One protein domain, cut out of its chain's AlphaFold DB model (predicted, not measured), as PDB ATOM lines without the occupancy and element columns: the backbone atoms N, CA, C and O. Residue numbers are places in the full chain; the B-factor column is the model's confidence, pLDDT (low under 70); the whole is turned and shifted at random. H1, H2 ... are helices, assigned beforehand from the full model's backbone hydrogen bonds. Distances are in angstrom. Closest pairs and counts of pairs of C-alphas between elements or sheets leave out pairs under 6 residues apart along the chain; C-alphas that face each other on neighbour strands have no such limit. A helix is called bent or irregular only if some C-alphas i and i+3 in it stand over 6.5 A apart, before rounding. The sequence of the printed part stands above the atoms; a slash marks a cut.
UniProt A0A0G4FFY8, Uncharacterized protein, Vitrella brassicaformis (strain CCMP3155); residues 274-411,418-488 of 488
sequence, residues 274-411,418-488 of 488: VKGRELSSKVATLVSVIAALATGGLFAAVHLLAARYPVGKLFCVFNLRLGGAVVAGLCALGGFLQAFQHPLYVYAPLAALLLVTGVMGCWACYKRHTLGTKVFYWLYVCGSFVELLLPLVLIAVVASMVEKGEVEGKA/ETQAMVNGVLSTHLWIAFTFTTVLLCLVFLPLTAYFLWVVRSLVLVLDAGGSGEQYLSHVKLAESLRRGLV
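AT A GLANCE: This is residues 274 to 411 and 418 to 488 of the 488 residues of an uncharacterized protein of Vitrella brassicaformis (strain CCMP3155) (UniProt A0A0G4FFY8). Three long helices, H1, H4 and H5, run loosely side by side along a rod, H4 and H5 each bent into two arms, and towards one end the helical hairpin H2 and H3 packs on the arms H4a and H5b. The other part of the rod, where H1 runs beside H4b and H5a, has few contacts; the short H6 lies at the hairpin's end of the rod and touches no helix. The printed part has 209 residues with six named helices, H1 to H6 in chain order, and no named strand: its class is all helix. The whole is loose, with a radius of gyration of the C-alphas of 21.9 A and spans of 77 by 36 by 24 A.

HOW THE PARTS SIT: Start at the longest helix, H5, residues 418 to 465: by its hydrogen bonds it was assigned as one helix, but it is bent, C-alphas 444 and 447 being 6.6 A apart. Its arms H5a, residues 418 to 444, and H5b, residues 447 to 465, stand at a shallow tilt of 33 degrees, only just short of steep. H4, residues 370 to 408, likewise assigned as one helix, is bent where C-alphas 388 and 391 are 6.6 A apart, into H4a, residues 370 to 388, and H4b, residues 391 to 408. H4a touches H5b, opposite ways at a shallow tilt of 14 degrees; the closest C-alphas, of Thr 370 and Leu 464, are 5.8 A apart. H4b and H5a are close but not clearly touching, the closest C-alphas, of Ile 395 and Phe 435, 7.4 A apart. Look next at H1, residues 274 to 308: its residues 281 to 292 touch H4b, C-alphas of Ser 288 and Leu 392 closest at 6.5 A, and its residues 299 to 306 only just touch H5b, with 3 pairs of C-alphas within 8 A, Val 302 and Ala 451 closest at 7.0 A. H2, residues 320 to 341, touches H5b at a steep tilt of 50 degrees, closest at the C-alphas of Gly 324 and Val 457, 5.4 A. H2 and H3, residues 348 to 367, form a hairpin, C-alphas of Gly 335 and Ala 351 closest at 4.1 A; H3 and H4a form another, Ala 364 and Gly 372 closest at 5.0 A. H6, residues 476 to 484, is apart from H5b. Every O i to N i+4 pair is within hydrogen-bond range in H2, H3, H4a, H5a, H5b and H6; H1 has 30 of 31, H4b 13 of 14.

IN THESE COORDINATES: Find C-alpha 274 at (184.668, 139.405, 157.397); from there H1 runs 50.7 A to C-alpha 308. H5a begins at C-alpha 418, (170.478, 150.261, 151.169), and measures 38.6 A. H6 ends at C-alpha 484, (153.196, 90.787, 191.095).

THE WHOLE: The C-alphas farthest apart, of Ala 411 and Arg 485, are 78.1 A apart. Residues 412 to 417 are cut out, a gap of 14.8 A between C-alphas 411 and 418. The link H1 to H2 is long. The mean pLDDT of the printed part is 76.3; 66 residues are under 70, among them 305 to 318 and 473 to 488.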
ATOM      1  N   VAL A 274     184.434 140.848 157.580       52.47
ATOM      2  CA  VAL A 274     184.668 139.405 157.397       52.47
ATOM      3  C   VAL A 274     184.693 138.677 158.749       52.47
ATOM      4  O   VAL A 274     184.008 137.667 158.910       52.47
ATOM      5  N   LYS A 275     185.371 139.235 159.765       54.00
ATOM      6  CA  LYS A 275     185.448 138.628 161.113       54.00
ATOM      7  C   LYS A 275     184.098 138.539 161.830       54.00
ATOM      8  O   LYS A 275     183.835 137.546 162.505       54.00
ATOM      9  N   GLY A 276     183.234 139.545 161.682       53.69
ATOM     10  CA  GLY A 276     181.896 139.525 162.291       53.69
ATOM     11  C   GLY A 276     180.979 138.436 161.714       53.69
ATOM     12  O   GLY A 276     180.201 137.830 162.449       53.69
ATOM     13  N   ARG A 277     181.098 138.141 160.412       54.00
ATOM     14  CA  ARG A 277     180.251 137.147 159.727       54.00
ATOM     15  C   ARG A 277     180.663 135.712 160.026       54.00
ATOM     16  O   ARG A 277     179.801 134.889 160.324       54.00
ATOM     17  N   GLU A 278     181.967 135.439 160.047       59.09
ATOM     18  CA  GLU A 278     182.484 134.109 160.383       59.09
ATOM     19  C   GLU A 278     182.097 133.693 161.816       59.09
ATOM     20  O   GLU A 278     181.833 132.521 162.092       59.09
ATOM     21  N   LEU A 279     182.004 134.664 162.733       60.22
ATOM     22  CA  LEU A 279     181.548 134.424 164.099       60.22
ATOM     23  C   LEU A 279     180.048 134.075 164.150       60.22
ATOM     24  O   LEU A 279     179.667 133.137 164.845       60.22
ATOM     25  N   SER A 280     179.208 134.778 163.383       58.88
ATOM     26  CA  SER A 280     177.753 134.559 163.351       58.88
ATOM     27  C   SER A 280     177.377 133.159 162.844       58.88
ATOM     28  O   SER A 280     176.584 132.458 163.476       58.88
ATOM     29  N   SER A 281     178.014 132.696 161.763       61.72
ATOM     30  CA  SER A 281     177.758 131.363 161.192       61.72
ATOM     31  C   SER A 281     178.175 130.221 162.122       61.72
ATOM     32  O   SER A 281     177.421 129.263 162.346       61.72
ATOM     33  N   LYS A 282     179.346 130.349 162.760       71.81
ATOM     34  CA  LYS A 282     179.817 129.373 163.754       71.81
ATOM     35  C   LYS A 282     178.881 129.306 164.959       71.81
ATOM     36  O   LYS A 282     178.595 128.209 165.438       71.81
ATOM     37  N   VAL A 283     178.363 130.448 165.416       70.44
ATOM     38  CA  VAL A 283     177.389 130.508 166.516       70.44
ATOM     39  C   VAL A 283     176.064 129.855 166.115       70.44
ATOM     40  O   VAL A 283     175.567 129.023 166.870       70.44
ATOM     41  N   ALA A 284     175.522 130.138 164.927       60.62
ATOM     42  CA  ALA A 284     174.280 129.516 164.456       60.62
ATOM     43  C   ALA A 284     174.406 127.985 164.327       60.62
ATOM     44  O   ALA A 284     173.527 127.240 164.774       60.62
ATOM     45  N   THR A 285     175.533 127.502 163.796       67.38
ATOM     46  CA  THR A 285     175.810 126.063 163.675       67.38
ATOM     47  C   THR A 285     175.933 125.410 165.053       67.38
ATOM     48  O   THR A 285     175.320 124.373 165.308       67.38
ATOM     49  N   LEU A 286     176.670 126.038 165.976       71.69
ATOM     50  CA  LEU A 286     176.847 125.542 167.340       71.69
ATOM     51  C   LEU A 286     175.518 125.486 168.106       71.69
ATOM     52  O   LEU A 286     175.222 124.471 168.732       71.69
ATOM     53  N   VAL A 287     174.695 126.536 168.023       67.75
ATOM     54  CA  VAL A 287     173.354 126.575 168.630       67.75
ATOM     55  C   VAL A 287     172.472 125.461 168.067       67.75
ATOM     56  O   VAL A 287     171.814 124.767 168.839       67.75
ATOM     57  N   SER A 288     172.505 125.223 166.754       62.34
ATOM     58  CA  SER A 288     171.740 124.139 166.120       62.34
ATOM     59  C   SER A 288     172.178 122.756 166.617       62.34
ATOM     60  O   SER A 288     171.337 121.910 166.920       62.34
ATOM     61  N   VAL A 289     173.488 122.533 166.767       71.56
ATOM     62  CA  VAL A 289     174.038 121.276 167.302       71.56
ATOM     63  C   VAL A 289     173.662 121.093 168.772       71.56
ATOM     64  O   VAL A 289     173.220 120.011 169.156       71.56
ATOM     65  N   ILE A 290     173.786 122.137 169.596       72.44
ATOM     66  CA  ILE A 290     173.400 122.091 171.013       72.44
ATOM     67  C   ILE A 290     171.903 121.811 171.145       72.44
ATOM     68  O   ILE A 290     171.524 120.973 171.956       72.44
ATOM     69  N   ALA A 291     171.061 122.452 170.331       66.12
ATOM     70  CA  ALA A 291     169.627 122.188 170.303       66.12
ATOM     71  C   ALA A 291     169.342 120.728 169.929       66.12
ATOM     72  O   ALA A 291     168.636 120.049 170.664       66.12
ATOM     73  N   ALA A 292     169.959 120.201 168.865       68.25
ATOM     74  CA  ALA A 292     169.794 118.802 168.466       68.25
ATOM     75  C   ALA A 292     170.233 117.819 169.568       68.25
ATOM     76  O   ALA A 292     169.520 116.855 169.859       68.25
ATOM     77  N   LEU A 293     171.372 118.072 170.222       74.12
ATOM     78  CA  LEU A 293     171.865 117.259 171.338       74.12
ATOM     79  C   LEU A 293     170.971 117.373 172.576       74.12
ATOM     80  O   LEU A 293     170.718 116.364 173.229       74.12
ATOM     81  N   ALA A 294     170.460 118.563 172.889       70.81
ATOM     82  CA  ALA A 294     169.539 118.782 173.998       70.81
ATOM     83  C   ALA A 294     168.194 118.095 173.743       70.81
ATOM     84  O   ALA A 294     167.672 117.434 174.636       70.81
ATOM     85  N   THR A 295     167.660 118.175 172.524       66.94
ATOM     86  CA  THR A 295     166.430 117.483 172.124       66.94
ATOM     87  C   THR A 295     166.623 115.970 172.142       66.94
ATOM     88  O   THR A 295     165.801 115.265 172.723       66.94
ATOM     89  N   GLY A 296     167.724 115.456 171.585       70.75
ATOM     90  CA  GLY A 296     168.058 114.029 171.625       70.75
ATOM     91  C   GLY A 296     168.299 113.520 173.048       70.75
ATOM     92  O   GLY A 296     167.805 112.457 173.418       70.75
ATOM     93  N   GLY A 297     168.989 114.304 173.875       72.69
ATOM     94  CA  GLY A 297     169.229 114.023 175.288       72.69
ATOM     95  C   GLY A 297     167.948 114.046 176.114       72.69
ATOM     96  O   GLY A 297     167.730 113.137 176.908       72.69
ATOM     97  N   LEU A 298     167.059 115.017 175.887       69.25
ATOM     98  CA  LEU A 298     165.742 115.082 176.519       69.25
ATOM     99  C   LEU A 298     164.865 113.911 176.076       69.25
ATOM    100  O   LEU A 298     164.210 113.298 176.909       69.25
ATOM    101  N   PHE A 299     164.890 113.548 174.795       65.12
ATOM    102  CA  PHE A 299     164.167 112.394 174.265       65.12
ATOM    103  C   PHE A 299     164.669 111.079 174.882       65.12
ATOM    104  O   PHE A 299     163.878 110.277 175.383       65.12
ATOM    105  N   ALA A 300     165.989 110.884 174.938       73.00
ATOM    106  CA  ALA A 300     166.609 109.744 175.607       73.00
ATOM    107  C   ALA A 300     166.296 109.734 177.110       73.00
ATOM    108  O   ALA A 300     165.922 108.695 177.650       73.00
ATOM    109  N   ALA A 301     166.379 110.886 177.780       70.94
ATOM    110  CA  ALA A 301     166.043 111.035 179.189       70.94
ATOM    111  C   ALA A 301     164.572 110.708 179.439       70.94
ATOM    112  O   ALA A 301     164.291 109.947 180.352       70.94
ATOM    113  N   VAL A 302     163.640 111.181 178.610       64.94
ATOM    114  CA  VAL A 302     162.219 110.821 178.686       64.94
ATOM    115  C   VAL A 302     162.040 109.315 178.508       64.94
ATOM    116  O   VAL A 302     161.302 108.714 179.278       64.94
ATOM    117  N   HIS A 303     162.742 108.663 177.580       65.31
ATOM    118  CA  HIS A 303     162.651 107.209 177.402       65.31
ATOM    119  C   HIS A 303     163.247 106.395 178.561       65.31
ATOM    120  O   HIS A 303     162.673 105.368 178.952       65.31
ATOM    121  N   LEU A 304     164.377 106.843 179.109       72.44
ATOM    122  CA  LEU A 304     165.059 106.228 180.250       72.44
ATOM    123  C   LEU A 304     164.282 106.464 181.551       72.44
ATOM    124  O   LEU A 304     164.088 105.540 182.339       72.44
ATOM    125  N   LEU A 305     163.772 107.677 181.757       65.75
ATOM    126  CA  LEU A 305     162.936 108.044 182.896       65.75
ATOM    127  C   LEU A 305     161.560 107.393 182.796       65.75
ATOM    128  O   LEU A 305     161.065 106.911 183.805       65.75
ATOM    129  N   ALA A 306     160.966 107.264 181.608       59.69
ATOM    130  CA  ALA A 306     159.725 106.510 181.417       59.69
ATOM    131  C   ALA A 306     159.873 105.023 181.767       59.69
ATOM    132  O   ALA A 306     158.877 104.373 182.067       59.69
ATOM    133  N   ALA A 307     161.091 104.467 181.755       60.59
ATOM    134  CA  ALA A 307     161.333 103.129 182.294       60.59
ATOM    135  C   ALA A 307     161.288 103.100 183.834       60.59
ATOM    136  O   ALA A 307     160.948 102.071 184.411       60.59
ATOM    137  N   ARG A 308     161.616 104.220 184.496       63.41
ATOM    138  CA  ARG A 308     161.606 104.374 185.961       63.41
ATOM    139  C   ARG A 308     160.267 104.847 186.514       63.41
ATOM    140  O   ARG A 308     159.915 104.474 187.628       63.41
ATOM    141  N   TYR A 309     159.521 105.654 185.763       55.28
ATOM    142  CA  TYR A 309     158.179 106.058 186.148       55.28
ATOM    143  C   TYR A 309     157.220 104.936 185.784       55.28
ATOM    144  O   TYR A 309     156.987 104.675 184.602       55.28
ATOM    145  N   PRO A 310     156.641 104.257 186.781       53.16
ATOM    146  CA  PRO A 310     155.688 103.217 186.487       53.16
ATOM    147  C   PRO A 310     154.518 103.915 185.754       53.16
ATOM    148  O   PRO A 310     154.145 105.028 186.116       53.16
ATOM    149  N   VAL A 311     153.896 103.256 184.767       52.75
ATOM    150  CA  VAL A 311     152.622 103.511 184.021       52.75
ATOM    151  C   VAL A 311     151.574 104.523 184.595       52.75
ATOM    152  O   VAL A 311     150.458 104.170 184.953       52.75
ATOM    153  N   GLY A 312     151.955 105.785 184.786       47.09
ATOM    154  CA  GLY A 312     151.185 106.920 185.333       47.09
ATOM    155  C   GLY A 312     149.700 107.110 184.946       47.09
ATOM    156  O   GLY A 312     149.186 106.665 183.930       47.09
ATOM    157  N   LYS A 313     148.995 107.835 185.822       45.72
ATOM    158  CA  LYS A 313     147.531 108.011 185.864       45.72
ATOM    159  C   LYS A 313     146.991 109.205 185.055       45.72
ATOM    160  O   LYS A 313     145.811 109.519 185.174       45.72
ATOM    161  N   LEU A 314     147.823 109.929 184.304       44.22
ATOM    162  CA  LEU A 314     147.544 111.357 184.100       44.22
ATOM    163  C   LEU A 314     146.433 111.692 183.084       44.22
ATOM    164  O   LEU A 314     145.838 112.749 183.214       44.22
ATOM    165  N   PHE A 315     146.069 110.817 182.139       49.19
ATOM    166  CA  PHE A 315     145.010 111.115 181.150       49.19
ATOM    167  C   PHE A 315     144.278 109.851 180.644       49.19
ATOM    168  O   PHE A 315     144.001 109.697 179.458       49.19
ATOM    169  N   CYS A 316     143.977 108.898 181.530       49.38
ATOM    170  CA  CYS A 316     143.332 107.630 181.153       49.38
ATOM    171  C   CYS A 316     141.801 107.751 181.033       49.38
ATOM    172  O   CYS A 316     141.073 107.109 181.784       49.38
ATOM    173  N   VAL A 317     141.294 108.567 180.102       59.38
ATOM    174  CA  VAL A 317     139.866 108.480 179.717       59.38
ATOM    175  C   VAL A 317     139.644 107.313 178.746       59.38
ATOM    176  O   VAL A 317     138.573 106.715 178.723       59.38
ATOM    177  N   PHE A 318     140.673 106.940 177.981       67.69
ATOM    178  CA  PHE A 318     140.592 105.886 176.975       67.69
ATOM    179  C   PHE A 318     141.362 104.630 177.386       67.69
ATOM    180  O   PHE A 318     142.428 104.701 177.996       67.69
ATOM    181  N   ASN A 319     140.833 103.474 176.986       84.38
ATOM    182  CA  ASN A 319     141.559 102.206 177.020       84.38
ATOM    183  C   ASN A 319     142.867 102.318 176.229       84.38
ATOM    184  O   ASN A 319     142.873 102.927 175.159       84.38
ATOM    185  N   LEU A 320     143.947 101.681 176.694       84.94
ATOM    186  CA  LEU A 320     145.262 101.704 176.030       84.94
ATOM    187  C   LEU A 320     145.189 101.343 174.546       84.94
ATOM    188  O   LEU A 320     145.853 101.961 173.720       84.94
ATOM    189  N   ARG A 321     144.357 100.359 174.203       88.44
ATOM    190  CA  ARG A 321     144.137  99.929 172.820       88.44
ATOM    191  C   ARG A 321     143.483 101.016 171.965       88.44
ATOM    192  O   ARG A 321     143.887 101.210 170.824       88.44
ATOM    193  N   LEU A 322     142.504 101.733 172.521       87.69
ATOM    194  CA  LEU A 322     141.869 102.865 171.846       87.69
ATOM    195  C   LEU A 322     142.841 104.045 171.752       87.69
ATOM    196  O   LEU A 322     142.944 104.642 170.691       87.69
ATOM    197  N   GLY A 323     143.608 104.326 172.808       86.31
ATOM    198  CA  GLY A 323     144.668 105.333 172.788       86.31
ATOM    199  C   GLY A 323     145.712 105.049 171.705       86.31
ATOM    200  O   GLY A 323     145.978 105.910 170.876       86.31
ATOM    201  N   GLY A 324     146.234 103.821 171.643       89.12
ATOM    202  CA  GLY A 324     147.169 103.392 170.600       89.12
ATOM    203  C   GLY A 324     146.574 103.479 169.192       89.12
ATOM    204  O   GLY A 324     147.237 103.973 168.282       89.12
ATOM    205  N   ALA A 325     145.308 103.083 169.016       90.81
ATOM    206  CA  ALA A 325     144.608 103.206 167.737       90.81
ATOM    207  C   ALA A 325     144.384 104.669 167.326       90.81
ATOM    208  O   ALA A 325     144.526 104.993 166.152       90.81
ATOM    209  N   VAL A 326     144.080 105.564 168.271       89.75
ATOM    210  CA  VAL A 326     143.947 107.005 168.009       89.75
ATOM    211  C   VAL A 326     145.291 107.597 167.593       89.75
ATOM    212  O   VAL A 326     145.345 108.300 166.591       89.75
ATOM    213  N   VAL A 327     146.385 107.274 168.293       90.94
ATOM    214  CA  VAL A 327     147.737 107.733 167.920       90.94
ATOM    215  C   VAL A 327     148.114 107.246 166.519       90.94
ATOM    216  O   VAL A 327     148.553 108.036 165.685       90.94
ATOM    217  N   ALA A 328     147.891 105.965 166.228       93.31
ATOM    218  CA  ALA A 328     148.146 105.404 164.906       93.31
ATOM    219  C   ALA A 328     147.253 106.037 163.821       93.31
ATOM    220  O   ALA A 328     147.724 106.329 162.723       93.31
ATOM    221  N   GLY A 329     145.990 106.323 164.145       93.31
ATOM    222  CA  GLY A 329     145.051 107.013 163.265       93.31
ATOM    223  C   GLY A 329     145.471 108.451 162.968       93.31
ATOM    224  O   GLY A 329     145.397 108.873 161.819       93.31
ATOM    225  N   LEU A 330     145.980 109.178 163.966       91.62
ATOM    226  CA  LEU A 330     146.560 110.510 163.780       91.62
ATOM    227  C   LEU A 330     147.803 110.462 162.884       91.62
ATOM    228  O   LEU A 330     147.937 111.314 162.012       91.62
ATOM    229  N   CYS A 331     148.661 109.444 163.025       92.56
ATOM    230  CA  CYS A 331     149.803 109.244 162.122       92.56
ATOM    231  C   CYS A 331     149.344 108.978 160.680       92.56
ATOM    232  O   CYS A 331     149.863 109.581 159.743       92.56
ATOM    233  N   ALA A 332     148.340 108.113 160.501       94.94
ATOM    234  CA  ALA A 332     147.781 107.810 159.187       94.94
ATOM    235  C   ALA A 332     147.142 109.050 158.548       94.94
ATOM    236  O   ALA A 332     147.365 109.321 157.370       94.94
ATOM    237  N   LEU A 333     146.386 109.824 159.330       93.31
ATOM    238  CA  LEU A 333     145.779 111.073 158.884       93.31
ATOM    239  C   LEU A 333     146.844 112.118 158.531       93.31
ATOM    240  O   LEU A 333     146.713 112.773 157.504       93.31
ATOM    241  N   GLY A 334     147.905 112.244 159.331       89.06
ATOM    242  CA  GLY A 334     149.038 113.125 159.045       89.06
ATOM    243  C   GLY A 334     149.725 112.765 157.728       89.06
ATOM    244  O   GLY A 334     149.869 113.624 156.863       89.06
ATOM    245  N   GLY A 335     150.044 111.482 157.526       89.50
ATOM    246  CA  GLY A 335     150.603 110.991 156.263       89.50
ATOM    247  C   GLY A 335     149.668 111.211 155.070       89.50
ATOM    248  O   GLY A 335     150.116 111.632 154.006       89.50
ATOM    249  N   PHE A 336     148.360 111.001 155.253       92.56
ATOM    250  CA  PHE A 336     147.354 111.287 154.228       92.56
ATOM    251  C   PHE A 336     147.333 112.777 153.873       92.56
ATOM    252  O   PHE A 336     147.522 113.122 152.713       92.56
ATOM    253  N   LEU A 337     147.172 113.669 154.854       89.75
ATOM    254  CA  LEU A 337     147.151 115.118 154.627       89.75
ATOM    255  C   LEU A 337     148.438 115.599 153.949       89.75
ATOM    256  O   LEU A 337     148.369 116.377 152.997       89.75
ATOM    257  N   GLN A 338     149.594 115.089 154.373       85.62
ATOM    258  CA  GLN A 338     150.885 115.458 153.800       85.62
ATOM    259  C   GLN A 338     151.024 115.021 152.334       85.62
ATOM    260  O   GLN A 338     151.608 115.757 151.538       85.62
ATOM    261  N   ALA A 339     150.434 113.883 151.954       86.19
ATOM    262  CA  ALA A 339     150.402 113.430 150.564       86.19
ATOM    263  C   ALA A 339     149.586 114.360 149.644       86.19
ATOM    264  O   ALA A 339     149.897 114.460 148.459       86.19
ATOM    265  N   PHE A 340     148.568 115.058 150.170       85.88
ATOM    266  CA  PHE A 340     147.744 115.998 149.392       85.88
ATOM    267  C   PHE A 340     148.252 117.442 149.431       85.88
ATOM    268  O   PHE A 340     148.071 118.174 148.460       85.88
ATOM    269  N   GLN A 341     148.867 117.872 150.534       83.62
ATOM    270  CA  GLN A 341     149.302 119.263 150.707       83.62
ATOM    271  C   GLN A 341     150.589 119.596 149.946       83.62
ATOM    272  O   GLN A 341     150.769 120.736 149.518       83.62
ATOM    273  N   HIS A 342     151.477 118.620 149.748       73.44
ATOM    274  CA  HIS A 342     152.762 118.841 149.092       73.44
ATOM    275  C   HIS A 342     152.905 117.930 147.867       73.44
ATOM    276  O   HIS A 342     153.453 116.837 147.988       73.44
ATOM    277  N   PRO A 343     152.493 118.380 146.663       58.41
ATOM    278  CA  PRO A 343     152.659 117.607 145.427       58.41
ATOM    279  C   PRO A 343     154.133 117.429 145.006       58.41
ATOM    280  O   PRO A 343     154.421 116.804 143.988       58.41
ATOM    281  N   LEU A 344     155.084 117.981 145.769       60.28
ATOM    282  CA  LEU A 344     156.514 117.837 145.527       60.28
ATOM    283  C   LEU A 344     157.009 116.459 145.984       60.28
ATOM    284  O   LEU A 344     156.868 116.079 147.147       60.28
ATOM    285  N   TYR A 345     157.699 115.766 145.074       67.25
ATOM    286  CA  TYR A 345     158.308 114.441 145.258       67.25
ATOM    287  C   TYR A 345     159.156 114.279 146.533       67.25
ATOM    288  O   TYR A 345     159.348 113.159 146.996       67.25
ATOM    289  N   VAL A 346     159.647 115.377 147.116       71.12
ATOM    290  CA  VAL A 346     160.526 115.371 148.295       71.12
ATOM    291  C   VAL A 346     159.806 114.888 149.563       71.12
ATOM    292  O   VAL A 346     160.417 114.202 150.378       71.12
ATOM    293  N   TYR A 347     158.508 115.176 149.724       76.50
ATOM    294  CA  TYR A 347     157.747 114.793 150.927       76.50
ATOM    295  C   TYR A 347     156.947 113.496 150.769       76.50
ATOM    296  O   TYR A 347     156.492 112.932 151.765       76.50
ATOM    297  N   ALA A 348     156.813 112.985 149.542       84.62
ATOM    298  CA  ALA A 348     156.072 111.758 149.261       84.62
ATOM    299  C   ALA A 348     156.584 110.529 150.049       84.62
ATOM    300  O   ALA A 348     155.747 109.790 150.571       84.62
ATOM    301  N   PRO A 349     157.907 110.307 150.227       86.94
ATOM    302  CA  PRO A 349     158.402 109.186 151.026       86.94
ATOM    303  C   PRO A 349     158.013 109.285 152.505       86.94
ATOM    304  O   PRO A 349     157.644 108.281 153.107       86.94
ATOM    305  N   LEU A 350     158.059 110.491 153.085       85.56
ATOM    306  CA  LEU A 350     157.695 110.718 154.487       85.56
ATOM    307  C   LEU A 350     156.189 110.529 154.699       85.56
ATOM    308  O   LEU A 350     155.780 109.822 155.618       85.56
ATOM    309  N   ALA A 351     155.375 111.081 153.797       89.06
ATOM    310  CA  ALA A 351     153.926 110.913 153.812       89.06
ATOM    311  C   ALA A 351     153.527 109.430 153.701       89.06
ATOM    312  O   ALA A 351     152.710 108.941 154.484       89.06
ATOM    313  N   ALA A 352     154.152 108.688 152.779       90.88
ATOM    314  CA  ALA A 352     153.935 107.252 152.626       90.88
ATOM    315  C   ALA A 352     154.370 106.471 153.876       90.88
ATOM    316  O   ALA A 352     153.640 105.588 154.327       90.88
ATOM    317  N   LEU A 353     155.519 106.816 154.467       90.62
ATOM    318  CA  LEU A 353     156.009 106.184 155.690       90.62
ATOM    319  C   LEU A 353     155.034 106.392 156.856       90.62
ATOM    320  O   LEU A 353     154.689 105.421 157.531       90.62
ATOM    321  N   LEU A 354     154.549 107.618 157.067       91.44
ATOM    322  CA  LEU A 354     153.565 107.939 158.106       91.44
ATOM    323  C   LEU A 354     152.235 107.223 157.874       91.44
ATOM    324  O   LEU A 354     151.671 106.650 158.809       91.44
ATOM    325  N   LEU A 355     151.767 107.188 156.625       94.25
ATOM    326  CA  LEU A 355     150.528 106.517 156.255       94.25
ATOM    327  C   LEU A 355     150.611 105.006 156.508       94.25
ATOM    328  O   LEU A 355     149.754 104.449 157.192       94.25
ATOM    329  N   VAL A 356     151.664 104.345 156.016       94.38
ATOM    330  CA  VAL A 356     151.880 102.902 156.209       94.38
ATOM    331  C   VAL A 356     152.053 102.575 157.692       94.38
ATOM    332  O   VAL A 356     151.428 101.636 158.191       94.38
ATOM    333  N   THR A 357     152.840 103.374 158.417       93.88
ATOM    334  CA  THR A 357     153.069 103.193 159.858       93.88
ATOM    335  C   THR A 357     151.770 103.345 160.645       93.88
ATOM    336  O   THR A 357     151.459 102.499 161.484       93.88
ATOM    337  N   GLY A 358     150.970 104.369 160.345       94.88
ATOM    338  CA  GLY A 358     149.684 104.607 160.994       94.88
ATOM    339  C   GLY A 358     148.650 103.520 160.697       94.88
ATOM    340  O   GLY A 358     148.023 102.998 161.617       94.88
ATOM    341  N   VAL A 359     148.507 103.098 159.435       96.69
ATOM    342  CA  VAL A 359     147.586 102.010 159.054       96.69
ATOM    343  C   VAL A 359     147.986 100.694 159.724       96.69
ATOM    344  O   VAL A 359     147.132 100.003 160.288       96.69
ATOM    345  N   MET A 360     149.281 100.368 159.731       96.75
ATOM    346  CA  MET A 360     149.799  99.192 160.428       96.75
ATOM    347  C   MET A 360     149.560  99.278 161.940       96.75
ATOM    348  O   MET A 360     149.147  98.286 162.540       96.75
ATOM    349  N   GLY A 361     149.770 100.445 162.555       95.44
ATOM    350  CA  GLY A 361     149.499 100.674 163.975       95.44
ATOM    351  C   GLY A 361     148.022 100.481 164.323       95.44
ATOM    352  O   GLY A 361     147.706  99.773 165.282       95.44
ATOM    353  N   CYS A 362     147.110 101.015 163.505       96.81
ATOM    354  CA  CYS A 362     145.666 100.814 163.645       96.81
ATOM    355  C   CYS A 362     145.299  99.329 163.550       96.81
ATOM    356  O   CYS A 362     144.584  98.809 164.410       96.81
ATOM    357  N   TRP A 363     145.822  98.628 162.539       97.62
ATOM    358  CA  TRP A 363     145.591  97.196 162.356       97.62
ATOM    359  C   TRP A 363     146.143  96.369 163.523       97.62
ATOM    360  O   TRP A 363     145.436  95.505 164.046       97.62
ATOM    361  N   ALA A 364     147.360  96.663 163.985       96.12
ATOM    362  CA  ALA A 364     148.000  95.963 165.095       96.12
ATOM    363  C   ALA A 364     147.232  96.159 166.410       96.12
ATOM    364  O   ALA A 364     146.953  95.183 167.114       96.12
ATOM    365  N   CYS A 365     146.801  97.393 166.699       94.19
ATOM    366  CA  CYS A 365     145.951  97.703 167.849       94.19
ATOM    367  C   CYS A 365     144.589  97.004 167.739       94.19
ATOM    368  O   CYS A 365     144.080  96.466 168.725       94.19
ATOM    369  N   TYR A 366     143.996  96.952 166.544       95.12
ATOM    370  CA  TYR A 366     142.725  96.266 166.320       95.12
ATOM    371  C   TYR A 366     142.844  94.746 166.495       95.12
ATOM    372  O   TYR A 366     142.012  94.154 167.181       95.12
ATOM    373  N   LYS A 367     143.879  94.103 165.944       95.88
ATOM    374  CA  LYS A 367     144.079  92.645 166.019       95.88
ATOM    375  C   LYS A 367     144.770  92.158 167.294       95.88
ATOM    376  O   LYS A 367     144.909  90.951 167.452       95.88
ATOM    377  N   ARG A 368     145.174  93.060 168.200       93.31
ATOM    378  CA  ARG A 368     146.000  92.739 169.385       93.31
ATOM    379  C   ARG A 368     147.309  92.034 168.988       93.31
ATOM    380  O   ARG A 368     147.777  91.134 169.674       93.31
ATOM    381  N   HIS A 369     147.881  92.421 167.849       95.50
ATOM    382  CA  HIS A 369     149.062  91.769 167.293       95.50
ATOM    383  C   HIS A 369     150.340  92.367 167.896       95.50
ATOM    384  O   HIS A 369     150.807  93.419 167.456       95.50
ATOM    385  N   THR A 370     150.920  91.691 168.890       94.81
ATOM    386  CA  THR A 370     152.046  92.191 169.700       94.81
ATOM    387  C   THR A 370     153.257  92.620 168.870       94.81
ATOM    388  O   THR A 370     153.776  93.720 169.056       94.81
ATOM    389  N   LEU A 371     153.674  91.799 167.899       95.94
ATOM    390  CA  LEU A 371     154.790  92.137 167.010       95.94
ATOM    391  C   LEU A 371     154.488  93.395 166.181       95.94
ATOM    392  O   LEU A 371     155.351  94.251 166.027       95.94
ATOM    393  N   GLY A 372     153.248  93.545 165.707       95.94
ATOM    394  CA  GLY A 372     152.831  94.708 164.917       95.94
ATOM    395  C   GLY A 372     152.889  95.998 165.732       95.94
ATOM    396  O   GLY A 372     153.398  97.008 165.252       95.94
ATOM    397  N   THR A 373     152.454  95.949 166.992       94.75
ATOM    398  CA  THR A 373     152.520  97.097 167.909       94.75
ATOM    399  C   THR A 373     153.967  97.461 168.252       94.75
ATOM    400  O   THR A 373     154.284  98.644 168.350       94.75
ATOM    401  N   LYS A 374     154.869  96.475 168.379       95.25
ATOM    402  CA  LYS A 374     156.313  96.716 168.568       95.25
ATOM    403  C   LYS A 374     156.944  97.401 167.360       95.25
ATOM    404  O   LYS A 374     157.673  98.373 167.535       95.25
ATOM    405  N   VAL A 375     156.656  96.920 166.149       95.81
ATOM    406  CA  VAL A 375     157.154  97.550 164.915       95.81
ATOM    407  C   VAL A 375     156.606  98.972 164.797       95.81
ATOM    408  O   VAL A 375     157.379  99.894 164.556       95.81
ATOM    409  N   PHE A 376     155.309  99.176 165.048       95.38
ATOM    410  CA  PHE A 376     154.698 100.507 165.075       95.38
ATOM    411  C   PHE A 376     155.381 101.440 166.082       95.38
ATOM    412  O   PHE A 376     155.738 102.556 165.722       95.38
ATOM    413  N   TYR A 377     155.617 100.979 167.312       93.81
ATOM    414  CA  TYR A 377     156.316 101.751 168.339       93.81
ATOM    415  C   TYR A 377     157.699 102.216 167.869       93.81
ATOM    416  O   TYR A 377     158.008 103.400 167.962       93.81
ATOM    417  N   TRP A 378     158.520 101.311 167.331       93.94
ATOM    418  CA  TRP A 378     159.873 101.657 166.885       93.94
ATOM    419  C   TRP A 378     159.882 102.556 165.649       93.94
ATOM    420  O   TRP A 378     160.658 103.507 165.607       93.94
ATOM    421  N   LEU A 379     158.993 102.320 164.680       92.50
ATOM    422  CA  LEU A 379     158.837 103.226 163.540       92.50
ATOM    423  C   LEU A 379     158.384 104.615 163.989       92.50
ATOM    424  O   LEU A 379     158.892 105.606 163.477       92.50
ATOM    425  N   TYR A 380     157.485 104.695 164.971       90.25
ATOM    426  CA  TYR A 380     157.037 105.965 165.530       90.25
ATOM    427  C   TYR A 380     158.162 106.694 166.283       90.25
ATOM    428  O   TYR A 380     158.315 107.901 166.113       90.25
ATOM    429  N   VAL A 381     159.004 105.977 167.040       88.88
ATOM    430  CA  VAL A 381     160.221 106.531 167.669       88.88
ATOM    431  C   VAL A 381     161.166 107.112 166.614       88.88
ATOM    432  O   VAL A 381     161.570 108.269 166.722       88.88
ATOM    433  N   CYS A 382     161.506 106.334 165.584       89.00
ATOM    434  CA  CYS A 382     162.404 106.780 164.520       89.00
ATOM    435  C   CYS A 382     161.811 107.951 163.726       89.00
ATOM    436  O   CYS A 382     162.515 108.922 163.459       89.00
ATOM    437  N   GLY A 383     160.520 107.886 163.390       86.94
ATOM    438  CA  GLY A 383     159.802 108.948 162.688       86.94
ATOM    439  C   GLY A 383     159.778 110.247 163.486       86.94
ATOM    440  O   GLY A 383     160.173 111.280 162.963       86.94
ATOM    441  N   SER A 384     159.445 110.177 164.778       84.50
ATOM    442  CA  SER A 384     159.452 111.339 165.678       84.50
ATOM    443  C   SER A 384     160.834 111.989 165.767       84.50
ATOM    444  O   SER A 384     160.953 113.210 165.804       84.50
ATOM    445  N   PHE A 385     161.901 111.186 165.780       84.25
ATOM    446  CA  PHE A 385     163.268 111.703 165.775       84.25
ATOM    447  C   PHE A 385     163.604 112.433 164.466       84.25
ATOM    448  O   PHE A 385     164.179 113.520 164.498       84.25
ATOM    449  N   VAL A 386     163.205 111.877 163.318       84.62
ATOM    450  CA  VAL A 386     163.372 112.531 162.010       84.62
ATOM    451  C   VAL A 386     162.547 113.818 161.926       84.62
ATOM    452  O   VAL A 386     163.067 114.833 161.471       84.62
ATOM    453  N   GLU A 387     161.306 113.813 162.412       80.88
ATOM    454  CA  GLU A 387     160.438 114.997 162.467       80.88
ATOM    455  C   GLU A 387     161.006 116.100 163.364       80.88
ATOM    456  O   GLU A 387     160.903 117.274 163.019       80.88
ATOM    457  N   LEU A 388     161.650 115.748 164.481       80.94
ATOM    458  CA  LEU A 388     162.340 116.708 165.350       80.94
ATOM    459  C   LEU A 388     163.600 117.286 164.685       80.94
ATOM    460  O   LEU A 388     163.905 118.465 164.868       80.94
ATOM    461  N   LEU A 389     164.335 116.479 163.914       80.06
ATOM    462  CA  LEU A 389     165.557 116.915 163.231       80.06
ATOM    463  C   LEU A 389     165.288 117.733 161.966       80.06
ATOM    464  O   LEU A 389     166.075 118.621 161.645       80.06
ATOM    465  N   LEU A 390     164.210 117.447 161.237       80.06
ATOM    466  CA  LEU A 390     163.956 118.047 159.929       80.06
ATOM    467  C   LEU A 390     163.881 119.589 159.974       80.06
ATOM    468  O   LEU A 390     164.563 120.212 159.158       80.06
ATOM    469  N   PRO A 391     163.158 120.236 160.913       76.12
ATOM    470  CA  PRO A 391     163.168 121.691 161.048       76.12
ATOM    471  C   PRO A 391     164.567 122.236 161.335       76.12
ATOM    472  O   PRO A 391     164.966 123.227 160.732       76.12
ATOM    473  N   LEU A 392     165.336 121.568 162.204       76.56
ATOM    474  CA  LEU A 392     166.697 121.987 162.555       76.56
ATOM    475  C   LEU A 392     167.625 121.944 161.337       76.56
ATOM    476  O   LEU A 392     168.371 122.892 161.097       76.56
ATOM    477  N   VAL A 393     167.546 120.879 160.535       78.19
ATOM    478  CA  VAL A 393     168.314 120.754 159.289       78.19
ATOM    479  C   VAL A 393     167.877 121.809 158.277       78.19
ATOM    480  O   VAL A 393     168.729 122.452 157.671       78.19
ATOM    481  N   LEU A 394     166.571 122.030 158.107       75.50
ATOM    482  CA  LEU A 394     166.051 123.020 157.165       75.50
ATOM    483  C   LEU A 394     166.509 124.438 157.533       75.50
ATOM    484  O   LEU A 394     166.973 125.173 156.668       75.50
ATOM    485  N   ILE A 395     166.458 124.790 158.817       74.25
ATOM    486  CA  ILE A 395     166.973 126.062 159.336       74.25
ATOM    487  C   ILE A 395     168.476 126.184 159.074       74.25
ATOM    488  O   ILE A 395     168.917 127.217 158.576       74.25
ATOM    489  N   ALA A 396     169.260 125.142 159.362       74.19
ATOM    490  CA  ALA A 396     170.702 125.154 159.121       74.19
ATOM    491  C   ALA A 396     171.039 125.328 157.628       74.19
ATOM    492  O   ALA A 396     171.949 126.079 157.278       74.19
ATOM    493  N   VAL A 397     170.277 124.683 156.737       76.81
ATOM    494  CA  VAL A 397     170.426 124.831 155.283       76.81
ATOM    495  C   VAL A 397     170.074 126.249 154.841       76.81
ATOM    496  O   VAL A 397     170.855 126.854 154.113       76.81
ATOM    497  N   VAL A 398     168.949 126.805 155.300       74.94
ATOM    498  CA  VAL A 398     168.540 128.176 154.961       74.94
ATOM    499  C   VAL A 398     169.560 129.192 155.476       74.94
ATOM    500  O   VAL A 398     169.958 130.076 154.726       74.94
ATOM    501  N   ALA A 399     170.053 129.030 156.706       73.25
ATOM    502  CA  ALA A 399     171.109 129.875 157.255       73.25
ATOM    503  C   ALA A 399     172.388 129.815 156.401       73.25
ATOM    504  O   ALA A 399     172.956 130.855 156.076       73.25
ATOM    505  N   SER A 400     172.794 128.618 155.958       74.44
ATOM    506  CA  SER A 400     173.949 128.453 155.066       74.44
ATOM    507  C   SER A 400     173.724 129.064 153.678       74.44
ATOM    508  O   SER A 400     174.660 129.603 153.088       74.44
ATOM    509  N   MET A 401     172.502 128.996 153.140       71.81
ATOM    510  CA  MET A 401     172.160 129.621 151.859       71.81
ATOM    511  C   MET A 401     172.185 131.146 151.945       71.81
ATOM    512  O   MET A 401     172.719 131.778 151.040       71.81
ATOM    513  N   VAL A 402     171.663 131.733 153.026       71.81
ATOM    514  CA  VAL A 402     171.728 133.185 153.262       71.81
ATOM    515  C   VAL A 402     173.181 133.637 153.383       71.81
ATOM    516  O   VAL A 402     173.575 134.607 152.743       71.81
ATOM    517  N   GLU A 403     174.002 132.892 154.128       69.62
ATOM    518  CA  GLU A 403     175.425 133.198 154.271       69.62
ATOM    519  C   GLU A 403     176.163 133.168 152.926       69.62
ATOM    520  O   GLU A 403     176.953 134.064 152.645       69.62
ATOM    521  N   LYS A 404     175.888 132.175 152.070       69.69
ATOM    522  CA  LYS A 404     176.525 132.060 150.747       69.69
ATOM    523  C   LYS A 404     175.993 133.079 149.736       69.69
ATOM    524  O   LYS A 404     176.783 133.667 149.006       69.69
ATOM    525  N   GLY A 405     174.683 133.329 149.717       61.91
ATOM    526  CA  GLY A 405     174.052 134.280 148.797       61.91
ATOM    527  C   GLY A 405     174.479 135.732 149.040       61.91
ATOM    528  O   GLY A 405     174.612 136.507 148.096       61.91
ATOM    529  N   GLU A 406     174.788 136.102 150.286       53.94
ATOM    530  CA  GLU A 406     175.355 137.421 150.604       53.94
ATOM    531  C   GLU A 406     176.822 137.596 150.175       53.94
ATOM    532  O   GLU A 406     177.312 138.729 150.141       53.94
ATOM    533  N   VAL A 407     177.540 136.506 149.876       51.09
ATOM    534  CA  VAL A 407     178.930 136.559 149.392       51.09
ATOM    535  C   VAL A 407     178.967 136.825 147.888       51.09
ATOM    536  O   VAL A 407     179.825 137.576 147.433       51.09
ATOM    537  N   GLU A 408     178.006 136.293 147.133       49.41
ATOM    538  CA  GLU A 408     177.919 136.493 145.680       49.41
ATOM    539  C   GLU A 408     177.282 137.849 145.312       49.41
ATOM    540  O   GLU A 408     177.693 138.486 144.347       49.41
ATOM    541  N   GLY A 409     176.347 138.362 146.124       47.81
ATOM    542  CA  GLY A 409     175.638 139.621 145.855       47.81
ATOM    543  C   GLY A 409     176.406 140.923 146.130       47.81
ATOM    544  O   GLY A 409     175.849 141.993 145.923       47.81
ATOM    545  N   LYS A 410     177.656 140.878 146.617       48.72
ATOM    546  CA  LYS A 410     178.450 142.090 146.939       48.72
ATOM    547  C   LYS A 410     179.391 142.546 145.827       48.72
ATOM    548  O   LYS A 410     180.103 143.529 146.016       48.72
ATOM    549  N   ALA A 411     179.401 141.852 144.692       48.44
ATOM    550  CA  ALA A 411     180.318 142.158 143.603       48.44
ATOM    551  C   ALA A 411     179.793 143.214 142.611       48.44
ATOM    552  O   ALA A 411     180.609 143.777 141.897       48.44
ATOM    553  N   GLU A 418     171.319 149.865 150.026       58.66
ATOM    554  CA  GLU A 418     170.478 150.261 151.169       58.66
ATOM    555  C   GLU A 418     169.179 149.449 151.232       58.66
ATOM    556  O   GLU A 418     168.813 148.925 152.287       58.66
ATOM    557  N   THR A 419     168.517 149.262 150.089       62.91
ATOM    558  CA  THR A 419     167.328 148.410 149.969       62.91
ATOM    559  C   THR A 419     167.666 146.948 150.236       62.91
ATOM    560  O   THR A 419     166.924 146.278 150.950       62.91
ATOM    561  N   GLN A 420     168.806 146.453 149.752       64.31
ATOM    562  CA  GLN A 420     169.241 145.078 149.999       64.31
ATOM    563  C   GLN A 420     169.630 144.845 151.466       64.31
ATOM    564  O   GLN A 420     169.264 143.818 152.036       64.31
ATOM    565  N   ALA A 421     170.279 145.808 152.129       67.19
ATOM    566  CA  ALA A 421     170.556 145.726 153.564       67.19
ATOM    567  C   ALA A 421     169.264 145.715 154.399       67.19
ATOM    568  O   ALA A 421     169.149 144.939 155.352       67.19
ATOM    569  N   MET A 422     168.268 146.524 154.021       66.06
ATOM    570  CA  MET A 422     166.958 146.530 154.675       66.06
ATOM    571  C   MET A 422     166.219 145.201 154.467       66.06
ATOM    572  O   MET A 422     165.703 144.632 155.429       66.06
ATOM    573  N   VAL A 423     166.222 144.661 153.244       71.69
ATOM    574  CA  VAL A 423     165.613 143.359 152.925       71.69
ATOM    575  C   VAL A 423     166.302 142.228 153.689       71.69
ATOM    576  O   VAL A 423     165.612 141.408 154.293       71.69
ATOM    577  N   ASN A 424     167.634 142.211 153.755       71.81
ATOM    578  CA  ASN A 424     168.380 141.193 154.498       71.81
ATOM    579  C   ASN A 424     168.143 141.302 156.010       71.81
ATOM    580  O   ASN A 424     167.982 140.282 156.683       71.81
ATOM    581  N   GLY A 425     168.041 142.520 156.553       73.75
ATOM    582  CA  GLY A 425     167.679 142.747 157.954       73.75
ATOM    583  C   GLY A 425     166.273 142.237 158.285       73.75
ATOM    584  O   GLY A 425     166.074 141.544 159.288       73.75
ATOM    585  N   VAL A 426     165.301 142.512 157.411       73.12
ATOM    586  CA  VAL A 426     163.923 142.021 157.549       73.12
ATOM    587  C   VAL A 426     163.878 140.497 157.432       73.12
ATOM    588  O   VAL A 426     163.261 139.853 158.280       73.12
ATOM    589  N   LEU A 427     164.561 139.908 156.447       75.06
ATOM    590  CA  LEU A 427     164.613 138.459 156.240       75.06
ATOM    591  C   LEU A 427     165.262 137.743 157.428       75.06
ATOM    592  O   LEU A 427     164.708 136.768 157.931       75.06
ATOM    593  N   SER A 428     166.386 138.262 157.925       75.19
ATOM    594  CA  SER A 428     167.067 137.751 159.120       75.19
ATOM    595  C   SER A 428     166.148 137.784 160.343       75.19
ATOM    596  O   SER A 428     165.999 136.784 161.043       75.19
ATOM    597  N   THR A 429     165.438 138.896 160.556       73.56
ATOM    598  CA  THR A 429     164.493 139.031 161.675       73.56
ATOM    599  C   THR A 429     163.332 138.038 161.557       73.56
ATOM    600  O   THR A 429     162.981 137.382 162.536       73.56
ATOM    601  N   HIS A 430     162.768 137.864 160.357       74.62
ATOM    602  CA  HIS A 430     161.704 136.884 160.120       74.62
ATOM    603  C   HIS A 430     162.190 135.449 160.334       74.62
ATOM    604  O   HIS A 430     161.477 134.658 160.951       74.62
ATOM    605  N   LEU A 431     163.408 135.122 159.896       75.38
ATOM    606  CA  LEU A 431     164.030 133.818 160.132       75.38
ATOM    607  C   LEU A 431     164.222 133.547 161.626       75.38
ATOM    608  O   LEU A 431     163.900 132.455 162.086       75.38
ATOM    609  N   TRP A 432     164.670 134.536 162.402       75.62
ATOM    610  CA  TRP A 432     164.821 134.408 163.855       75.62
ATOM    611  C   TRP A 432     163.486 134.254 164.585       75.62
ATOM    612  O   TRP A 432     163.373 133.425 165.493       75.62
ATOM    613  N   ILE A 433     162.462 135.011 164.188       75.25
ATOM    614  CA  ILE A 433     161.113 134.876 164.753       75.25
ATOM    615  C   ILE A 433     160.552 133.492 164.429       75.25
ATOM    616  O   ILE A 433     160.078 132.806 165.337       75.25
ATOM    617  N   ALA A 434     160.660 133.049 163.174       75.50
ATOM    618  CA  ALA A 434     160.234 131.718 162.758       75.50
ATOM    619  C   ALA A 434     160.989 130.630 163.536       75.50
ATOM    620  O   ALA A 434     160.360 129.746 164.106       75.50
ATOM    621  N   PHE A 435     162.313 130.742 163.660       78.19
ATOM    622  CA  PHE A 435     163.143 129.816 164.431       78.19
ATOM    623  C   PHE A 435     162.697 129.714 165.889       78.19
ATOM    624  O   PHE A 435     162.499 128.617 166.414       78.19
ATOM    625  N   THR A 436     162.517 130.861 166.543       75.19
ATOM    626  CA  THR A 436     162.143 130.918 167.959       75.19
ATOM    627  C   THR A 436     160.746 130.343 168.156       75.19
ATOM    628  O   THR A 436     160.545 129.504 169.031       75.19
ATOM    629  N   PHE A 437     159.793 130.721 167.302       78.88
ATOM    630  CA  PHE A 437     158.427 130.214 167.356       78.88
ATOM    631  C   PHE A 437     158.367 128.703 167.112       78.88
ATOM    632  O   PHE A 437     157.763 127.982 167.905       78.88
ATOM    633  N   THR A 438     159.041 128.200 166.073       77.62
ATOM    634  CA  THR A 438     159.111 126.765 165.776       77.62
ATOM    635  C   THR A 438     159.768 126.001 166.918       77.62
ATOM    636  O   THR A 438     159.236 124.977 167.329       77.62
ATOM    637  N   THR A 439     160.863 126.508 167.490       75.94
ATOM    638  CA  THR A 439     161.554 125.862 168.619       75.94
ATOM    639  C   THR A 439     160.676 125.822 169.868       75.94
ATOM    640  O   THR A 439     160.571 124.785 170.519       75.94
ATOM    641  N   VAL A 440     159.999 126.924 170.197       78.50
ATOM    642  CA  VAL A 440     159.074 126.990 171.337       78.50
ATOM    643  C   VAL A 440     157.903 126.029 171.138       78.50
ATOM    644  O   VAL A 440     157.579 125.269 172.049       78.50
ATOM    645  N   LEU A 441     157.304 126.000 169.947       81.06
ATOM    646  CA  LEU A 441     156.225 125.070 169.616       81.06
ATOM    647  C   LEU A 441     156.700 123.609 169.701       81.06
ATOM    648  O   LEU A 441     156.003 122.760 170.263       81.06
ATOM    649  N   LEU A 442     157.908 123.326 169.204       80.81
ATOM    650  CA  LEU A 442     158.523 122.003 169.247       80.81
ATOM    651  C   LEU A 442     158.712 121.532 170.694       80.81
ATOM    652  O   LEU A 442     158.292 120.436 171.059       80.81
ATOM    653  N   CYS A 443     159.304 122.382 171.532       78.69
ATOM    654  CA  CYS A 443     159.666 122.048 172.906       78.69
ATOM    655  C   CYS A 443     158.469 122.028 173.863       78.69
ATOM    656  O   CYS A 443     158.415 121.168 174.739       78.69
ATOM    657  N   LEU A 444     157.519 122.958 173.726       80.75
ATOM    658  CA  LEU A 444     156.403 123.095 174.669       80.75
ATOM    659  C   LEU A 444     155.175 122.269 174.289       80.75
ATOM    660  O   LEU A 444     154.388 121.927 175.171       80.75
ATOM    661  N   VAL A 445     154.989 121.958 173.003       82.06
ATOM    662  CA  VAL A 445     153.780 121.276 172.521       82.06
ATOM    663  C   VAL A 445     154.117 119.918 171.923       82.06
ATOM    664  O   VAL A 445     153.627 118.903 172.419       82.06
ATOM    665  N   PHE A 446     154.975 119.869 170.902       82.25
ATOM    666  CA  PHE A 446     155.234 118.615 170.185       82.25
ATOM    667  C   PHE A 446     155.968 117.586 171.033       82.25
ATOM    668  O   PHE A 446     155.563 116.425 171.059       82.25
ATOM    669  N   LEU A 447     157.024 117.978 171.741       81.75
ATOM    670  CA  LEU A 447     157.839 117.040 172.507       81.75
ATOM    671  C   LEU A 447     157.053 116.403 173.670       81.75
ATOM    672  O   LEU A 447     157.069 115.174 173.768       81.75
ATOM    673  N   PRO A 448     156.285 117.153 174.490       82.44
ATOM    674  CA  PRO A 448     155.421 116.556 175.509       82.44
ATOM    675  C   PRO A 448     154.325 115.662 174.923       82.44
ATOM    676  O   PRO A 448     154.043 114.596 175.473       82.44
ATOM    677  N   LEU A 449     153.726 116.061 173.795       84.62
ATOM    678  CA  LEU A 449     152.688 115.277 173.123       84.62
ATOM    679  C   LEU A 449     153.247 113.957 172.572       84.62
ATOM    680  O   LEU A 449     152.671 112.893 172.793       84.62
ATOM    681  N   THR A 450     154.408 114.016 171.923       85.94
ATOM    682  CA  THR A 450     155.121 112.851 171.383       85.94
ATOM    683  C   THR A 450     155.553 111.914 172.504       85.94
ATOM    684  O   THR A 450     155.336 110.706 172.422       85.94
ATOM    685  N   ALA A 451     156.096 112.458 173.597       84.62
ATOM    686  CA  ALA A 451     156.438 111.696 174.793       84.62
ATOM    687  C   ALA A 451     155.215 110.975 175.378       84.62
ATOM    688  O   ALA A 451     155.291 109.791 175.713       84.62
ATOM    689  N   TYR A 452     154.076 111.665 175.456       84.50
ATOM    690  CA  TYR A 452     152.817 111.082 175.907       84.50
ATOM    691  C   TYR A 452     152.356 109.942 174.987       84.50
ATOM    692  O   TYR A 452     152.032 108.856 175.469       84.50
ATOM    693  N   PHE A 453     152.386 110.136 173.668       87.31
ATOM    694  CA  PHE A 453     152.015 109.103 172.697       87.31
ATOM    695  C   PHE A 453     152.938 107.885 172.748       87.31
ATOM    696  O   PHE A 453     152.457 106.752 172.828       87.31
ATOM    697  N   LEU A 454     154.253 108.099 172.798       88.19
ATOM    698  CA  LEU A 454     155.245 107.035 172.958       88.19
ATOM    699  C   LEU A 454     154.999 106.220 174.217       88.19
ATOM    700  O   LEU A 454     155.074 104.991 174.207       88.19
ATOM    701  N   TRP A 455     154.668 106.904 175.302       86.19
ATOM    702  CA  TRP A 455     154.365 106.268 176.565       86.19
ATOM    703  C   TRP A 455     153.061 105.454 176.521       86.19
ATOM    704  O   TRP A 455     153.045 104.328 177.027       86.19
ATOM    705  N   VAL A 456     152.002 105.939 175.858       87.00
ATOM    706  CA  VAL A 456     150.757 105.173 175.635       87.00
ATOM    707  C   VAL A 456     151.035 103.899 174.834       87.00
ATOM    708  O   VAL A 456     150.644 102.807 175.254       87.00
ATOM    709  N   VAL A 457     151.746 104.012 173.710       90.12
ATOM    710  CA  VAL A 457     152.044 102.868 172.833       90.12
ATOM    711  C   VAL A 457     152.959 101.866 173.538       90.12
ATOM    712  O   VAL A 457     152.692 100.666 173.499       90.12
ATOM    713  N   ARG A 458     153.985 102.329 174.262       89.75
ATOM    714  CA  ARG A 458     154.851 101.464 175.078       89.75
ATOM    715  C   ARG A 458     154.060 100.712 176.144       89.75
ATOM    716  O   ARG A 458     154.267  99.517 176.330       89.75
ATOM    717  N   SER A 459     153.156 101.399 176.835       85.56
ATOM    718  CA  SER A 459     152.309 100.785 177.862       85.56
ATOM    719  C   SER A 459     151.414  99.700 177.263       85.56
ATOM    720  O   SER A 459     151.274  98.628 177.847       85.56
ATOM    721  N   LEU A 460     150.873  99.936 176.063       89.19
ATOM    722  CA  LEU A 460     150.129  98.926 175.314       89.19
ATOM    723  C   LEU A 460     151.009  97.725 174.937       89.19
ATOM    724  O   LEU A 460     150.573  96.595 175.126       89.19
ATOM    725  N   VAL A 461     152.237  97.945 174.451       91.50
ATOM    726  CA  VAL A 461     153.186  96.859 174.136       91.50
ATOM    727  C   VAL A 461     153.449  95.989 175.363       91.50
ATOM    728  O   VAL A 461     153.340  94.773 175.259       91.50
ATOM    729  N   LEU A 462     153.723  96.592 176.524       87.19
ATOM    730  CA  LEU A 462     153.982  95.851 177.764       87.19
ATOM    731  C   LEU A 462     152.775  95.014 178.206       87.19
ATOM    732  O   LEU A 462     152.938  93.870 178.617       87.19
ATOM    733  N   VAL A 463     151.564  95.565 178.097       86.81
ATOM    734  CA  VAL A 463     150.332  94.832 178.424       86.81
ATOM    735  C   VAL A 463     150.096  93.678 177.449       86.81
ATOM    736  O   VAL A 463     149.715  92.596 177.886       86.81
ATOM    737  N   LEU A 464     150.331  93.882 176.150       88.88
ATOM    738  CA  LEU A 464     150.187  92.835 175.131       88.88
ATOM    739  C   LEU A 464     151.250  91.737 175.270       88.88
ATOM    740  O   LEU A 464     150.937  90.570 175.054       88.88
ATOM    741  N   ASP A 465     152.485  92.089 175.637       89.69
ATOM    742  CA  ASP A 465     153.567  91.129 175.908       89.69
ATOM    743  C   ASP A 465     153.251  90.238 177.107       89.69
ATOM    744  O   ASP A 465     153.586  89.058 177.108       89.69
ATOM    745  N   ALA A 466     152.550  90.789 178.092       85.12
ATOM    746  CA  ALA A 466     152.039  90.034 179.219       85.12
ATOM    747  C   ALA A 466     150.786  89.198 178.841       85.12
ATOM    748  O   ALA A 466     150.240  88.485 179.659       85.12
ATOM    749  N   GLY A 467     150.272  89.262 177.609       87.69
ATOM    750  CA  GLY A 467     149.046  88.543 177.223       87.69
ATOM    751  C   GLY A 467     147.744  89.247 177.633       87.69
ATOM    752  O   GLY A 467     146.652  88.693 177.496       87.69
ATOM    753  N   GLY A 468     147.822  90.497 178.095       85.00
ATOM    754  CA  GLY A 468     146.663  91.338 178.369       85.00
ATOM    755  C   GLY A 468     145.937  91.797 177.098       85.00
ATOM    756  O   GLY A 468     146.506  91.893 176.014       85.00
ATOM    757  N   SER A 469     144.654  92.147 177.222       86.81
ATOM    758  CA  SER A 469     143.813  92.554 176.081       86.81
ATOM    759  C   SER A 469     144.010  94.007 175.616       86.81
ATOM    760  O   SER A 469     143.495  94.387 174.560       86.81
ATOM    761  N   GLY A 470     144.690  94.841 176.413       83.88
ATOM    762  CA  GLY A 470     144.823  96.289 176.185       83.88
ATOM    763  C   GLY A 470     143.553  97.110 176.473       83.88
ATOM    764  O   GLY A 470     143.551  98.327 176.287       83.88
ATOM    765  N   GLU A 471     142.473  96.472 176.938       82.38
ATOM    766  CA  GLU A 471     141.222  97.122 177.384       82.38
ATOM    767  C   GLU A 471     141.251  97.502 178.867       82.38
ATOM    768  O   GLU A 471     140.275  97.989 179.429       82.38
ATOM    769  N   GLN A 472     142.378  97.259 179.523       70.06
ATOM    770  CA  GLN A 472     142.567  97.600 180.916       70.06
ATOM    771  C   GLN A 472     142.680  99.122 181.024       70.06
ATOM    772  O   GLN A 472     143.645  99.726 180.551       70.06
ATOM    773  N   TYR A 473     141.695  99.744 181.674       63.03
ATOM    774  CA  TYR A 473     141.864 101.077 182.232       63.03
ATOM    775  C   TYR A 473     142.983 100.966 183.259       63.03
ATOM    776  O   TYR A 473     142.834 100.286 184.278       63.03
ATOM    777  N   LEU A 474     144.127 101.574 182.967       52.84
ATOM    778  CA  LEU A 474     145.276 101.593 183.857       52.84
ATOM    779  C   LEU A 474     144.926 102.347 185.145       52.84
ATOM    780  O   LEU A 474     145.269 103.513 185.331       52.84
ATOM    781  N   SER A 475     144.295 101.667 186.100       53.53
ATOM    782  CA  SER A 475     144.612 101.946 187.488       53.53
ATOM    783  C   SER A 475     145.935 101.235 187.747       53.53
ATOM    784  O   SER A 475     146.034 100.014 187.810       53.53
ATOM    785  N   HIS A 476     146.985 102.042 187.813       53.94
ATOM    786  CA  HIS A 476     148.365 101.640 188.065       53.94
ATOM    787  C   HIS A 476     148.532 100.507 189.086       53.94
ATOM    788  O   HIS A 476     149.262  99.537 188.895       53.94
ATOM    789  N   VAL A 477     147.754 100.631 190.161       56.00
ATOM    790  CA  VAL A 477     147.720  99.710 191.289       56.00
ATOM    791  C   VAL A 477     147.373  98.301 190.819       56.00
ATOM    792  O   VAL A 477     148.068  97.366 191.186       56.00
ATOM    793  N   LYS A 478     146.384  98.142 189.931       58.19
ATOM    794  CA  LYS A 478     145.941  96.823 189.469       58.19
ATOM    795  C   LYS A 478     146.912  96.163 188.498       58.19
ATOM    796  O   LYS A 478     147.016  94.942 188.534       58.19
ATOM    797  N   LEU A 479     147.630  96.914 187.657       61.12
ATOM    798  CA  LEU A 479     148.598  96.312 186.729       61.12
ATOM    799  C   LEU A 479     149.852  95.838 187.471       61.12
ATOM    800  O   LEU A 479     150.264  94.695 187.300       61.12
ATOM    801  N   ALA A 480     150.420  96.683 188.336       62.84
ATOM    802  CA  ALA A 480     151.568  96.304 189.162       62.84
ATOM    803  C   ALA A 480     151.230  95.135 190.100       62.84
ATOM    804  O   ALA A 480     152.063  94.267 190.353       62.84
ATOM    805  N   GLU A 481     149.995  95.092 190.593       64.81
ATOM    806  CA  GLU A 481     149.495  94.011 191.431       64.81
ATOM    807  C   GLU A 481     149.198  92.731 190.637       64.81
ATOM    808  O   GLU A 481     149.503  91.648 191.122       64.81
ATOM    809  N   SER A 482     148.702  92.827 189.400       62.00
ATOM    810  CA  SER A 482     148.498  91.656 188.529       62.00
ATOM    811  C   SER A 482     149.828  91.045 188.077       62.00
ATOM    812  O   SER A 482     149.984  89.830 188.154       62.00
ATOM    813  N   LEU A 483     150.811  91.884 187.717       64.06
ATOM    814  CA  LEU A 483     152.185  91.457 187.426       64.06
ATOM    815  C   LEU A 483     152.853  90.820 188.651       64.06
ATOM    816  O   LEU A 483     153.482  89.775 188.532       64.06
ATOM    817  N   ARG A 484     152.680  91.395 189.852       69.25
ATOM    818  CA  ARG A 484     153.196  90.787 191.095       69.25
ATOM    819  C   ARG A 484     152.553  89.452 191.434       69.25
ATOM    820  O   ARG A 484     153.199  88.628 192.068       69.25
ATOM    821  N   ARG A 485     151.280  89.266 191.092       69.19
ATOM    822  CA  ARG A 485     150.537  88.041 191.407       69.19
ATOM    823  C   ARG A 485     150.754  86.926 190.381       69.19
ATOM    824  O   ARG A 485     150.195  85.856 190.580       69.19
ATOM    825  N   GLY A 486     151.513  87.161 189.303       57.97
ATOM    826  CA  GLY A 486     151.682  86.181 188.223       57.97
ATOM    827  C   GLY A 486     150.354  85.772 187.576       57.97
ATOM    828  O   GLY A 486     150.227  84.663 187.074       57.97
ATOM    829  N   LEU A 487     149.337  86.641 187.651       53.03
ATOM    830  CA  LEU A 487     147.988  86.396 187.118       53.03
ATOM    831  C   LEU A 487     147.880  86.715 185.619       53.03
ATOM    832  O   LEU A 487     146.776  86.810 185.081       53.03
ATOM    833  N   VAL A 488     149.024  86.956 184.989       50.19
ATOM    834  CA  VAL A 488     149.185  87.435 183.627       50.19
ATOM    835  C   VAL A 488     150.334  86.655 183.010       50.19
ATOM    836  O   VAL A 488     151.425  86.689 183.628       50.19
TER     837      VAL A 488